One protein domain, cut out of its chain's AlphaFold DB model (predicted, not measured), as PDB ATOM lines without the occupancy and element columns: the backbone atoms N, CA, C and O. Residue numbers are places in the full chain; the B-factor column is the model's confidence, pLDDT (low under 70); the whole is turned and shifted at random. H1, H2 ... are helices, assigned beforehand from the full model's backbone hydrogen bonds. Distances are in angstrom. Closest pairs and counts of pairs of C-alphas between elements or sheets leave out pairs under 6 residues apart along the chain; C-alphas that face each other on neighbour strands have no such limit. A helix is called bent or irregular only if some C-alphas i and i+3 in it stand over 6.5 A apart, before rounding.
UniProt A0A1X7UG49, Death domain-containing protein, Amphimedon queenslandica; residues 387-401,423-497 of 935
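Overview. This is residues 387 to 401 and 423 to 497 of the 935 residues of the protein "Death domain-containing protein" of Amphimedon queenslandica (UniProt A0A1X7UG49). Two groups of helices make the two ends of an elongated body: the pair H1 and H6, side by side and running opposite ways, and a small triangle of three shorter helices, H2, H3 and H4. H5 sits between the two groups, packing on H4 of the triangle and on the first part of H6. The printed part has 90 residues, with six named helices in the order H1 to H6 and no named strand, and its class is all helix. It is compact, with a radius of gyration of the C-alphas of 13.5 A, and spans 39 by 25 by 20 A.

Along the chain. H1, residues 387 to 401, begins with C-alpha 387 at (138.858, 118.521, 156.831) and is 20.5 A long from first to last C-alpha. After the cut come H2, residues 424 to 434, 15.5 A, and H3, residues 436 to 443, 11.6 A. H3 is irregular: C-alphas 437 and 440 are 7.3 A apart. H4, residues 448 to 458, starts with C-alpha 448 at (128.495, 119.328, 127.866) and measures 15.5 A. H5, residues 465 to 473, measures 12.2 A. H6, residues 477 to 496, is the longest helix at 28.6 A and ends with C-alpha 496 at (132.327, 122.864, 162.152).

Arrangement. H4 is the hub, touching three other helices. It touches H2 at a shallow tilt of 23 degrees, the same way; the closest C-alphas, of Val 424 and Ile 448, are 5.7 A apart. H3 and H4 form a hairpin at a shallow tilt of 34 degrees, only just short of steep, with the C-alphas of Leu 442 and Val 451 closest at 6.6 A. H2 and H3 also form a hairpin, at a shallow tilt of 20 degrees, closest at the C-alphas of Ser 432 and Gln 439, 4.9 A. H4 and H5 form a hairpin at 37 degrees, only just a steep tilt; the C-alphas of Val 455 and Pro 466 are closest at 6.2 A. H5 and H6 form a hairpin at a shallow tilt of 25 degrees, closest at the C-alphas of Ala 471 and Glu 480, 5.6 A, and H6 touches H5 with residues 477 to 483 alone. H1 and H6 touch, opposite ways, at a shallow tilt of 11 degrees; their closest C-alphas, of Thr 398 and Ile 482, are 6.5 A apart. H1 and H4 are close but not clearly touching, with the C-alphas of Phe 399 and Lys 456 closest at 7.5 A. Among the pairs that are apart are H3 and H6, and H4 and H6. In H1, H2, H4 and H6 every O i to N i+4 pair is within hydrogen-bond range; in H3 2 of 4 are, and in H5 4 of 5.

Size, cuts and confidence. The two C-alphas farthest apart, of His 444 and Ser 496, are 40.6 A apart. Residues 402 to 422 are not printed, and C-alphas 401 and 423 are 19.2 A apart across that cut. Of the links that are printed whole, none is long. The mean pLDDT of the printed part is 75.0; among the residues under 70 are 433 to 441 and 457 to 463.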
ATOM      1  N   GLU A 387     140.245 118.093 157.098       58.56
ATOM      2  CA  GLU A 387     138.858 118.521 156.831       58.56
ATOM      3  C   GLU A 387     138.710 119.337 155.533       58.56
ATOM      4  O   GLU A 387     137.868 119.021 154.695       58.56
ATOM      5  N   PHE A 388     139.583 120.321 155.281       58.53
ATOM      6  CA  PHE A 388     139.570 121.066 154.010       58.53
ATOM      7  C   PHE A 388     139.957 120.187 152.814       58.53
ATOM      8  O   PHE A 388     139.403 120.331 151.723       58.53
ATOM      9  N   LYS A 389     140.898 119.250 152.997       61.25
ATOM     10  CA  LYS A 389     141.278 118.290 151.952       61.25
ATOM     11  C   LYS A 389     140.144 117.309 151.669       61.25
ATOM     12  O   LYS A 389     139.906 117.001 150.505       61.25
ATOM     13  N   GLU A 390     139.423 116.865 152.692       67.31
ATOM     14  CA  GLU A 390     138.219 116.042 152.567       67.31
ATOM     15  C   GLU A 390     137.108 116.802 151.838       67.31
ATOM     16  O   GLU A 390     136.550 116.261 150.885       67.31
ATOM     17  N   MET A 391     136.864 118.075 152.172       74.62
ATOM     18  CA  MET A 391     135.849 118.891 151.498       74.62
ATOM     19  C   MET A 391     136.215 119.204 150.039       74.62
ATOM     20  O   MET A 391     135.374 119.068 149.152       74.62
ATOM     21  N   ARG A 392     137.484 119.522 149.739       69.38
ATOM     22  CA  ARG A 392     137.985 119.670 148.355       69.38
ATOM     23  C   ARG A 392     137.880 118.363 147.563       69.38
ATOM     24  O   ARG A 392     137.500 118.381 146.394       69.38
ATOM     25  N   THR A 393     138.159 117.226 148.202       70.75
ATOM     26  CA  THR A 393     138.000 115.895 147.591       70.75
ATOM     27  C   THR A 393     136.521 115.577 147.344       70.75
ATOM     28  O   THR A 393     136.170 115.040 146.292       70.75
ATOM     29  N   LYS A 394     135.624 115.961 148.262       76.06
ATOM     30  CA  LYS A 394     134.169 115.819 148.102       76.06
ATOM     31  C   LYS A 394     133.625 116.729 146.994       76.06
ATOM     32  O   LYS A 394     132.839 116.262 146.179       76.06
ATOM     33  N   PHE A 395     134.105 117.967 146.877       76.94
ATOM     34  CA  PHE A 395     133.774 118.871 145.769       76.94
ATOM     35  C   PHE A 395     134.230 118.310 144.415       76.94
ATOM     36  O   PHE A 395     133.438 118.212 143.478       76.94
ATOM     37  N   GLY A 396     135.489 117.868 144.326       68.44
ATOM     38  CA  GLY A 396     136.031 117.253 143.114       68.44
ATOM     39  C   GLY A 396     135.284 115.980 142.704       68.44
ATOM     40  O   GLY A 396     134.930 115.831 141.536       68.44
ATOM     41  N   SER A 397     134.986 115.093 143.660       73.88
ATOM     42  CA  SER A 397     134.224 113.860 143.400       73.88
ATOM     43  C   SER A 397     132.758 114.124 143.050       73.88
ATOM     44  O   SER A 397     132.218 113.438 142.189       73.88
ATOM     45  N   THR A 398     132.130 115.150 143.629       81.88
ATOM     46  CA  THR A 398     130.772 115.589 143.267       81.88
ATOM     47  C   THR A 398     130.713 116.015 141.804       81.88
ATOM     48  O   THR A 398     129.909 115.479 141.047       81.88
ATOM     49  N   PHE A 399     131.617 116.898 141.367       82.94
ATOM     50  CA  PHE A 399     131.679 117.316 139.964       82.94
ATOM     51  C   PHE A 399     132.015 116.161 139.018       82.94
ATOM     52  O   PHE A 399     131.418 116.061 137.952       82.94
ATOM     53  N   TYR A 400     132.931 115.271 139.404       80.56
ATOM     54  CA  TYR A 400     133.287 114.096 138.606       80.56
ATOM     55  C   TYR A 400     132.103 113.133 138.422       80.56
ATOM     56  O   TYR A 400     131.807 112.723 137.301       80.56
ATOM     57  N   ASN A 401     131.377 112.819 139.498       80.81
ATOM     58  CA  ASN A 401     130.235 111.907 139.446       80.81
ATOM     59  C   ASN A 401     129.044 112.521 138.700       80.81
ATOM     60  O   ASN A 401     128.401 111.841 137.905       80.81
ATOM     61  N   ASP A 423     120.711 118.542 125.275       77.12
ATOM     62  CA  ASP A 423     121.132 119.561 124.312       77.12
ATOM     63  C   ASP A 423     122.064 120.590 124.976       77.12
ATOM     64  O   ASP A 423     121.705 121.255 125.949       77.12
ATOM     65  N   VAL A 424     123.274 120.729 124.426       81.75
ATOM     66  CA  VAL A 424     124.293 121.688 124.882       81.75
ATOM     67  C   VAL A 424     123.791 123.128 124.756       81.75
ATOM     68  O   VAL A 424     124.084 123.951 125.619       81.75
ATOM     69  N   ASN A 425     123.019 123.449 123.717       80.19
ATOM     70  CA  ASN A 425     122.497 124.799 123.516       80.19
ATOM     71  C   ASN A 425     121.404 125.133 124.534       80.19
ATOM     72  O   ASN A 425     121.367 126.253 125.033       80.19
ATOM     73  N   GLU A 426     120.576 124.155 124.907       81.75
ATOM     74  CA  GLU A 426     119.576 124.309 125.971       81.75
ATOM     75  C   GLU A 426     120.261 124.563 127.327       81.75
ATOM     76  O   GLU A 426     119.841 125.448 128.069       81.75
ATOM     77  N   MET A 427     121.380 123.877 127.618       85.62
ATOM     78  CA  MET A 427     122.194 124.147 128.817       85.62
ATOM     79  C   MET A 427     122.785 125.562 128.808       85.62
ATOM     80  O   MET A 427     122.754 126.245 129.830       85.62
ATOM     81  N   LYS A 428     123.316 126.011 127.664       83.75
ATOM     82  CA  LYS A 428     123.884 127.360 127.520       83.75
ATOM     83  C   LYS A 428     122.839 128.454 127.676       83.75
ATOM     84  O   LYS A 428     123.125 129.432 128.360       83.75
ATOM     85  N   MET A 429     121.666 128.301 127.054       79.62
ATOM     86  CA  MET A 429     120.586 129.283 127.175       79.62
ATOM     87  C   MET A 429     120.120 129.383 128.622       79.62
ATOM     88  O   MET A 429     120.148 130.467 129.184       79.62
ATOM     89  N   LEU A 430     119.839 128.247 129.273       78.88
ATOM     90  CA  LEU A 430     119.424 128.233 130.676       78.88
ATOM     91  C   LEU A 430     120.446 128.919 131.595       78.88
ATOM     92  O   LEU A 430     120.071 129.685 132.478       78.88
ATOM     93  N   LEU A 431     121.738 128.643 131.403       78.00
ATOM     94  CA  LEU A 431     122.788 129.267 132.205       78.00
ATOM     95  C   LEU A 431     122.970 130.749 131.881       78.00
ATOM     96  O   LEU A 431     123.258 131.499 132.798       78.00
ATOM     97  N   SER A 432     122.796 131.169 130.627       78.75
ATOM     98  CA  SER A 432     122.910 132.583 130.239       78.75
ATOM     99  C   SER A 432     121.720 133.403 130.745       78.75
ATOM    100  O   SER A 432     121.898 134.546 131.150       78.75
ATOM    101  N   ASP A 433     120.527 132.809 130.787       69.19
ATOM    102  CA  ASP A 433     119.319 133.455 131.308       69.19
ATOM    103  C   ASP A 433     119.377 133.624 132.834       69.19
ATOM    104  O   ASP A 433     118.905 134.622 133.378       69.19
ATOM    105  N   ILE A 434     119.955 132.645 133.543       64.06
ATOM    106  CA  ILE A 434     120.045 132.650 135.013       64.06
ATOM    107  C   ILE A 434     121.311 133.373 135.501       64.06
ATOM    108  O   ILE A 434     121.278 134.038 136.536       64.06
ATOM    109  N   PHE A 435     122.414 133.270 134.755       69.75
ATOM    110  CA  PHE A 435     123.715 133.877 135.045       69.75
ATOM    111  C   PHE A 435     124.227 134.646 133.807       69.75
ATOM    112  O   PHE A 435     125.052 134.123 133.048       69.75
ATOM    113  N   PRO A 436     123.750 135.888 133.581       63.03
ATOM    114  CA  PRO A 436     124.093 136.679 132.392       63.03
ATOM    115  C   PRO A 436     125.596 136.927 132.213       63.03
ATOM    116  O   PRO A 436     126.081 137.044 131.090       63.03
ATOM    117  N   ASP A 437     126.358 136.928 133.308       61.03
ATOM    118  CA  ASP A 437     127.814 137.080 133.312       61.03
ATOM    119  C   ASP A 437     128.557 135.919 132.622       61.03
ATOM    120  O   ASP A 437     129.704 136.080 132.215       61.03
ATOM    121  N   LEU A 438     127.907 134.765 132.431       66.06
ATOM    122  CA  LEU A 438     128.494 133.600 131.760       66.06
ATOM    123  C   LEU A 438     128.245 133.572 130.241       66.06
ATOM    124  O   LEU A 438     128.772 132.692 129.557       66.06
ATOM    125  N   GLN A 439     127.463 134.507 129.688       66.62
ATOM    126  CA  GLN A 439     127.029 134.478 128.285       66.62
ATOM    127  C   GLN A 439     128.211 134.499 127.297       66.62
ATOM    128  O   GLN A 439     128.256 133.709 126.345       66.62
ATOM    129  N   SER A 440     129.205 135.357 127.544       66.00
ATOM    130  CA  SER A 440     130.418 135.463 126.722       66.00
ATOM    131  C   SER A 440     131.269 134.189 126.797       66.00
ATOM    132  O   SER A 440     131.715 133.676 125.767       66.00
ATOM    133  N   GLU A 441     131.413 133.610 127.992       68.62
ATOM    134  CA  GLU A 441     132.176 132.382 128.240       68.62
ATOM    135  C   GLU A 441     131.519 131.115 127.672       68.62
ATOM    136  O   GLU A 441     132.223 130.165 127.322       68.62
ATOM    137  N   LEU A 442     130.186 131.081 127.568       76.38
ATOM    138  CA  LEU A 442     129.409 129.929 127.089       76.38
ATOM    139  C   LEU A 442     129.247 129.889 125.562       76.38
ATOM    140  O   LEU A 442     129.061 128.806 124.994       76.38
ATOM    141  N   SER A 443     129.343 131.038 124.887       73.12
ATOM    142  CA  SER A 443     129.111 131.202 123.440       73.12
ATOM    143  C   SER A 443     129.849 130.162 122.577       73.12
ATOM    144  O   SER A 443     129.240 129.453 121.772       73.12
ATOM    145  N   HIS A 444     131.145 129.978 122.826       73.19
ATOM    146  CA  HIS A 444     132.068 129.184 122.011       73.19
ATOM    147  C   HIS A 444     132.262 127.730 122.490       73.19
ATOM    148  O   HIS A 444     132.958 126.957 121.829       73.19
ATOM    149  N   LYS A 445     131.652 127.318 123.612       78.50
ATOM    150  CA  LYS A 445     131.786 125.951 124.165       78.50
ATOM    151  C   LYS A 445     130.988 124.937 123.347       78.50
ATOM    152  O   LYS A 445     129.876 125.241 122.941       78.50
ATOM    153  N   LYS A 446     131.505 123.741 123.052       76.31
ATOM    154  CA  LYS A 446     130.844 122.824 122.092       76.31
ATOM    155  C   LYS A 446     130.302 121.555 122.736       76.31
ATOM    156  O   LYS A 446     129.410 120.927 122.170       76.31
ATOM    157  N   THR A 447     130.801 121.190 123.910       81.06
ATOM    158  CA  THR A 447     130.423 119.961 124.611       81.06
ATOM    159  C   THR A 447     129.764 120.249 125.961       81.06
ATOM    160  O   THR A 447     129.904 121.335 126.521       81.06
ATOM    161  N   ILE A 448     129.038 119.260 126.498       81.06
ATOM    162  CA  ILE A 448     128.495 119.328 127.866       81.06
ATOM    163  C   ILE A 448     129.638 119.492 128.874       81.06
ATOM    164  O   ILE A 448     129.502 120.245 129.833       81.06
ATOM    165  N   ASP A 449     130.779 118.841 128.634       77.94
ATOM    166  CA  ASP A 449     131.950 118.940 129.502       77.94
ATOM    167  C   ASP A 449     132.523 120.354 129.550       77.94
ATOM    168  O   ASP A 449     132.791 120.842 130.648       77.94
ATOM    169  N   ASP A 450     132.610 121.027 128.399       79.06
ATOM    170  CA  ASP A 450     133.061 122.417 128.308       79.06
ATOM    171  C   ASP A 450     132.147 123.360 129.107       79.06
ATOM    172  O   ASP A 450     132.612 124.277 129.785       79.06
ATOM    173  N   VAL A 451     130.830 123.136 129.029       82.69
ATOM    174  CA  VAL A 451     129.830 123.906 129.783       82.69
ATOM    175  C   VAL A 451     129.957 123.619 131.280       82.69
ATOM    176  O   VAL A 451     129.962 124.547 132.087       82.69
ATOM    177  N   LEU A 452     130.132 122.353 131.672       81.12
ATOM    178  CA  LEU A 452     130.347 121.972 133.069       81.12
ATOM    179  C   LEU A 452     131.664 122.527 133.638       81.12
ATOM    180  O   LEU A 452     131.719 122.804 134.834       81.12
ATOM    181  N   ASP A 453     132.696 122.753 132.820       75.62
ATOM    182  CA  ASP A 453     133.933 123.417 133.256       75.62
ATOM    183  C   ASP A 453     133.736 124.914 133.520       75.62
ATOM    184  O   ASP A 453     134.308 125.450 134.471       75.62
ATOM    185  N   VAL A 454     132.896 125.600 132.736       75.00
ATOM    186  CA  VAL A 454     132.470 126.982 133.036       75.00
ATOM    187  C   VAL A 454     131.704 127.014 134.365       75.00
ATOM    188  O   VAL A 454     132.035 127.786 135.263       75.00
ATOM    189  N   VAL A 455     130.750 126.097 134.543       76.56
ATOM    190  CA  VAL A 455     129.941 125.976 135.771       76.56
ATOM    191  C   VAL A 455     130.813 125.668 136.991       76.56
ATOM    192  O   VAL A 455     130.626 126.256 138.056       76.56
ATOM    193  N   LYS A 456     131.811 124.789 136.846       74.75
ATOM    194  CA  LYS A 456     132.761 124.449 137.912       74.75
ATOM    195  C   LYS A 456     133.603 125.646 138.345       74.75
ATOM    196  O   LYS A 456     133.863 125.779 139.537       74.75
ATOM    197  N   ARG A 457     134.005 126.513 137.407       68.62
ATOM    198  CA  ARG A 457     134.739 127.756 137.707       68.62
ATOM    199  C   ARG A 457     133.880 128.777 138.461       68.62
ATOM    200  O   ARG A 457     134.421 129.538 139.258       68.62
ATOM    201  N   LYS A 458     132.558 128.756 138.259       64.56
ATOM    202  CA  LYS A 458     131.599 129.603 138.987       64.56
ATOM    203  C   LYS A 458     131.278 129.088 140.399       64.56
ATOM    204  O   LYS A 458     130.998 129.892 141.282       64.56
ATOM    205  N   CYS A 459     131.313 127.773 140.620       64.56
ATOM    206  CA  CYS A 459     131.006 127.159 141.917       64.56
ATOM    207  C   CYS A 459     132.165 127.278 142.929       64.56
ATOM    208  O   CYS A 459     133.333 127.394 142.558       64.56
ATOM    209  N   SER A 460     131.850 127.172 144.222       60.22
ATOM    210  CA  SER A 460     132.825 127.090 145.320       60.22
ATOM    211  C   SER A 460     132.713 125.757 146.065       60.22
ATOM    212  O   SER A 460     131.750 125.009 145.891       60.22
ATOM    213  N   ILE A 461     133.671 125.447 146.946       62.28
ATOM    214  CA  ILE A 461     133.632 124.201 147.735       62.28
ATOM    215  C   ILE A 461     132.371 124.075 148.609       62.28
ATOM    216  O   ILE A 461     131.975 122.954 148.932       62.28
ATOM    217  N   VAL A 462     131.725 125.198 148.945       61.81
ATOM    218  CA  VAL A 462     130.510 125.265 149.773       61.81
ATOM    219  C   VAL A 462     129.237 125.540 148.972       61.81
ATOM    220  O   VAL A 462     128.165 125.113 149.394       61.81
ATOM    221  N   ASP A 463     129.344 126.192 147.811       67.50
ATOM    222  CA  ASP A 463     128.205 126.541 146.964       67.50
ATOM    223  C   ASP A 463     128.324 125.937 145.559       67.50
ATOM    224  O   ASP A 463     129.198 126.282 144.765       67.50
ATOM    225  N   VAL A 464     127.392 125.035 145.267       78.94
ATOM    226  CA  VAL A 464     127.254 124.316 143.995       78.94
ATOM    227  C   VAL A 464     125.914 124.620 143.318       78.94
ATOM    228  O   VAL A 464     125.433 123.825 142.510       78.94
ATOM    229  N   HIS A 465     125.273 125.746 143.648       78.06
ATOM    230  CA  HIS A 465     123.959 126.112 143.118       78.06
ATOM    231  C   HIS A 465     123.882 126.141 141.576       78.06
ATOM    232  O   HIS A 465     122.945 125.550 141.036       78.06
ATOM    233  N   PRO A 466     124.872 126.677 140.831       79.00
ATOM    234  CA  PRO A 466     124.869 126.587 139.367       79.00
ATOM    235  C   PRO A 466     124.806 125.143 138.830       79.00
ATOM    236  O   PRO A 466     124.177 124.884 137.805       79.00
ATOM    237  N   LEU A 467     125.409 124.180 139.538       83.56
ATOM    238  CA  LEU A 467     125.357 122.759 139.180       83.56
ATOM    239  C   LEU A 467     123.995 122.123 139.518       83.56
ATOM    240  O   LEU A 467     123.510 121.261 138.785       83.56
ATOM    241  N   GLU A 468     123.358 122.557 140.607       83.50
ATOM    242  CA  GLU A 468     122.014 122.122 141.010       83.50
ATOM    243  C   GLU A 468     120.943 122.546 140.002       83.50
ATOM    244  O   GLU A 468     120.102 121.728 139.628       83.50
ATOM    245  N   VAL A 469     121.002 123.794 139.528       81.62
ATOM    246  CA  VAL A 469     120.081 124.335 138.515       81.62
ATOM    247  C   VAL A 469     120.055 123.440 137.275       81.62
ATOM    248  O   VAL A 469     118.982 123.081 136.784       81.62
ATOM    249  N   LEU A 470     121.230 123.002 136.813       83.56
ATOM    250  CA  LEU A 470     121.342 122.062 135.699       83.56
ATOM    251  C   LEU A 470     120.747 120.692 136.038       83.56
ATOM    252  O   LEU A 470     119.979 120.140 135.252       83.56
ATOM    253  N   ALA A 471     121.072 120.126 137.201       83.44
ATOM    254  CA  ALA A 471     120.568 118.808 137.589       83.44
ATOM    255  C   ALA A 471     119.029 118.766 137.658       83.44
ATOM    256  O   ALA A 471     118.426 117.835 137.115       83.44
ATOM    257  N   VAL A 472     118.411 119.802 138.238       82.19
ATOM    258  CA  VAL A 472     116.953 119.945 138.374       82.19
ATOM    259  C   VAL A 472     116.283 120.159 137.017       82.19
ATOM    260  O   VAL A 472     115.323 119.462 136.679       82.19
ATOM    261  N   HIS A 473     116.794 121.090 136.205       79.69
ATOM    262  CA  HIS A 473     116.184 121.418 134.914       79.69
ATOM    263  C   HIS A 473     116.217 120.224 133.949       79.69
ATOM    264  O   HIS A 473     115.209 119.879 133.327       79.69
ATOM    265  N   PHE A 474     117.348 119.515 133.901       80.56
ATOM    266  CA  PHE A 474     117.520 118.333 133.054       80.56
ATOM    267  C   PHE A 474     117.060 117.018 133.713       80.56
ATOM    268  O   PHE A 474     117.251 115.926 133.156       80.56
ATOM    269  N   LYS A 475     116.397 117.105 134.876       78.50
ATOM    270  CA  LYS A 475     115.762 115.990 135.599       78.50
ATOM    271  C   LYS A 475     116.718 114.811 135.809       78.50
ATOM    272  O   LYS A 475     116.390 113.651 135.511       78.50
ATOM    273  N   VAL A 476     117.945 115.093 136.235       82.25
ATOM    274  CA  VAL A 476     118.969 114.089 136.556       82.25
ATOM    275  C   VAL A 476     118.885 113.796 138.053       82.25
ATOM    276  O   VAL A 476     119.674 114.302 138.844       82.25
ATOM    277  N   LYS A 477     117.902 112.975 138.445       78.00
ATOM    278  CA  LYS A 477     117.592 112.678 139.855       78.00
ATOM    279  C   LYS A 477     118.789 112.125 140.630       78.00
ATOM    280  O   LYS A 477     118.958 112.401 141.812       78.00
ATOM    281  N   GLU A 478     119.628 111.344 139.961       81.12
ATOM    282  CA  GLU A 478     120.853 110.790 140.527       81.12
ATOM    283  C   GLU A 478     121.870 111.899 140.845       81.12
ATOM    284  O   GLU A 478     122.502 111.866 141.896       81.12
ATOM    285  N   ALA A 479     121.970 112.925 139.991       84.06
ATOM    286  CA  ALA A 479     122.825 114.087 140.227       84.06
ATOM    287  C   ALA A 479     122.252 115.003 141.319       84.06
ATOM    288  O   ALA A 479     123.013 115.487 142.152       84.06
ATOM    289  N   GLU A 480     120.928 115.189 141.373       80.94
ATOM    290  CA  GLU A 480     120.258 115.941 142.447       80.94
ATOM    291  C   GLU A 480     120.578 115.354 143.832       80.94
ATOM    292  O   GLU A 480     120.891 116.097 144.762       80.94
ATOM    293  N   ASN A 481     120.574 114.022 143.968       84.00
ATOM    294  CA  ASN A 481     120.929 113.354 145.222       84.00
ATOM    295  C   ASN A 481     122.398 113.586 145.614       84.00
ATOM    296  O   ASN A 481     122.672 113.924 146.764       84.00
ATOM    297  N   ILE A 482     123.335 113.474 144.665       84.50
ATOM    298  CA  ILE A 482     124.770 113.711 144.915       84.50
ATOM    299  C   ILE A 482     125.020 115.173 145.318       84.50
ATOM    300  O   ILE A 482     125.785 115.450 146.242       84.50
ATOM    301  N   ILE A 483     124.350 116.117 144.657       85.50
ATOM    302  CA  ILE A 483     124.447 117.547 144.969       85.50
ATOM    303  C   ILE A 483     123.851 117.840 146.350       85.50
ATOM    304  O   ILE A 483     124.431 118.608 147.117       85.50
ATOM    305  N   LYS A 484     122.737 117.193 146.709       83.62
ATOM    306  CA  LYS A 484     122.133 117.311 148.040       83.62
ATOM    307  C   LYS A 484     123.067 116.803 149.140       83.62
ATOM    308  O   LYS A 484     123.234 117.489 150.145       83.62
ATOM    309  N   GLU A 485     123.724 115.660 148.934       84.69
ATOM    310  CA  GLU A 485     124.752 115.158 149.856       84.69
ATOM    311  C   GLU A 485     125.928 116.133 149.997       84.69
ATOM    312  O   GLU A 485     126.423 116.347 151.104       84.69
ATOM    313  N   HIS A 486     126.373 116.749 148.894       84.44
ATOM    314  CA  HIS A 486     127.428 117.768 148.926       84.44
ATOM    315  C   HIS A 486     126.995 119.008 149.710       84.44
ATOM    316  O   HIS A 486     127.763 119.502 150.527       84.44
ATOM    317  N   LYS A 487     125.758 119.482 149.528       79.38
ATOM    318  CA  LYS A 487     125.202 120.615 150.282       79.38
ATOM    319  C   LYS A 487     125.065 120.324 151.772       79.38
ATOM    320  O   LYS A 487     125.314 121.202 152.593       79.38
ATOM    321  N   GLU A 488     124.686 119.105 152.143       80.06
ATOM    322  CA  GLU A 488     124.590 118.701 153.546       80.06
ATOM    323  C   GLU A 488     125.979 118.567 154.188       80.06
ATOM    324  O   GLU A 488     126.191 119.046 155.303       80.06
ATOM    325  N   ALA A 489     126.958 118.031 153.452       76.94
ATOM    326  CA  ALA A 489     128.360 118.029 153.859       76.94
ATOM    327  C   ALA A 489     128.927 119.452 153.993       76.94
ATOM    328  O   ALA A 489     129.558 119.754 155.001       76.94
ATOM    329  N   ALA A 490     128.639 120.343 153.040       72.44
ATOM    330  CA  ALA A 490     129.029 121.750 153.087       72.44
ATOM    331  C   ALA A 490     128.376 122.481 154.269       72.44
ATOM    332  O   ALA A 490     129.043 123.236 154.962       72.44
ATOM    333  N   LYS A 491     127.101 122.208 154.571       71.62
ATOM    334  CA  LYS A 491     126.408 122.772 155.740       71.62
ATOM    335  C   LYS A 491     127.019 122.293 157.055       71.62
ATOM    336  O   LYS A 491     127.157 123.079 157.986       71.62
ATOM    337  N   ASN A 492     127.387 121.017 157.143       72.69
ATOM    338  CA  ASN A 492     128.067 120.474 158.318       72.69
ATOM    339  C   ASN A 492     129.491 121.032 158.452       72.69
ATOM    340  O   ASN A 492     129.897 121.365 159.559       72.69
ATOM    341  N   PHE A 493     130.191 121.225 157.333       71.06
ATOM    342  CA  PHE A 493     131.498 121.878 157.262       71.06
ATOM    343  C   PHE A 493     131.436 123.353 157.702       71.06
ATOM    344  O   PHE A 493     132.195 123.773 158.567       71.06
ATOM    345  N   CYS A 494     130.472 124.136 157.207       59.69
ATOM    346  CA  CYS A 494     130.285 125.534 157.614       59.69
ATOM    347  C   CYS A 494     129.936 125.686 159.105       59.69
ATOM    348  O   CYS A 494     130.237 126.717 159.700       59.69
ATOM    349  N   LYS A 495     129.319 124.664 159.714       64.88
ATOM    350  CA  LYS A 495     129.033 124.608 161.156       64.88
ATOM    351  C   LYS A 495     130.224 124.151 162.001       64.88
ATOM    352  O   LYS A 495     130.251 124.449 163.189       64.88
ATOM    353  N   SER A 496     131.163 123.395 161.430       62.16
ATOM    354  CA  SER A 496     132.327 122.864 162.152       62.16
ATOM    355  C   SER A 496     133.549 123.784 162.097       62.16
ATOM    356  O   SER A 496     134.434 123.655 162.940       62.16
ATOM    357  N   VAL A 497     133.607 124.711 161.135       58.38
ATOM    358  CA  VAL A 497     134.752 125.611 160.922       58.38
ATOM    359  C   VAL A 497     134.536 126.969 161.607       58.38
ATOM    360  O   VAL A 497     133.668 127.752 161.215       58.38
TER     361      VAL A 497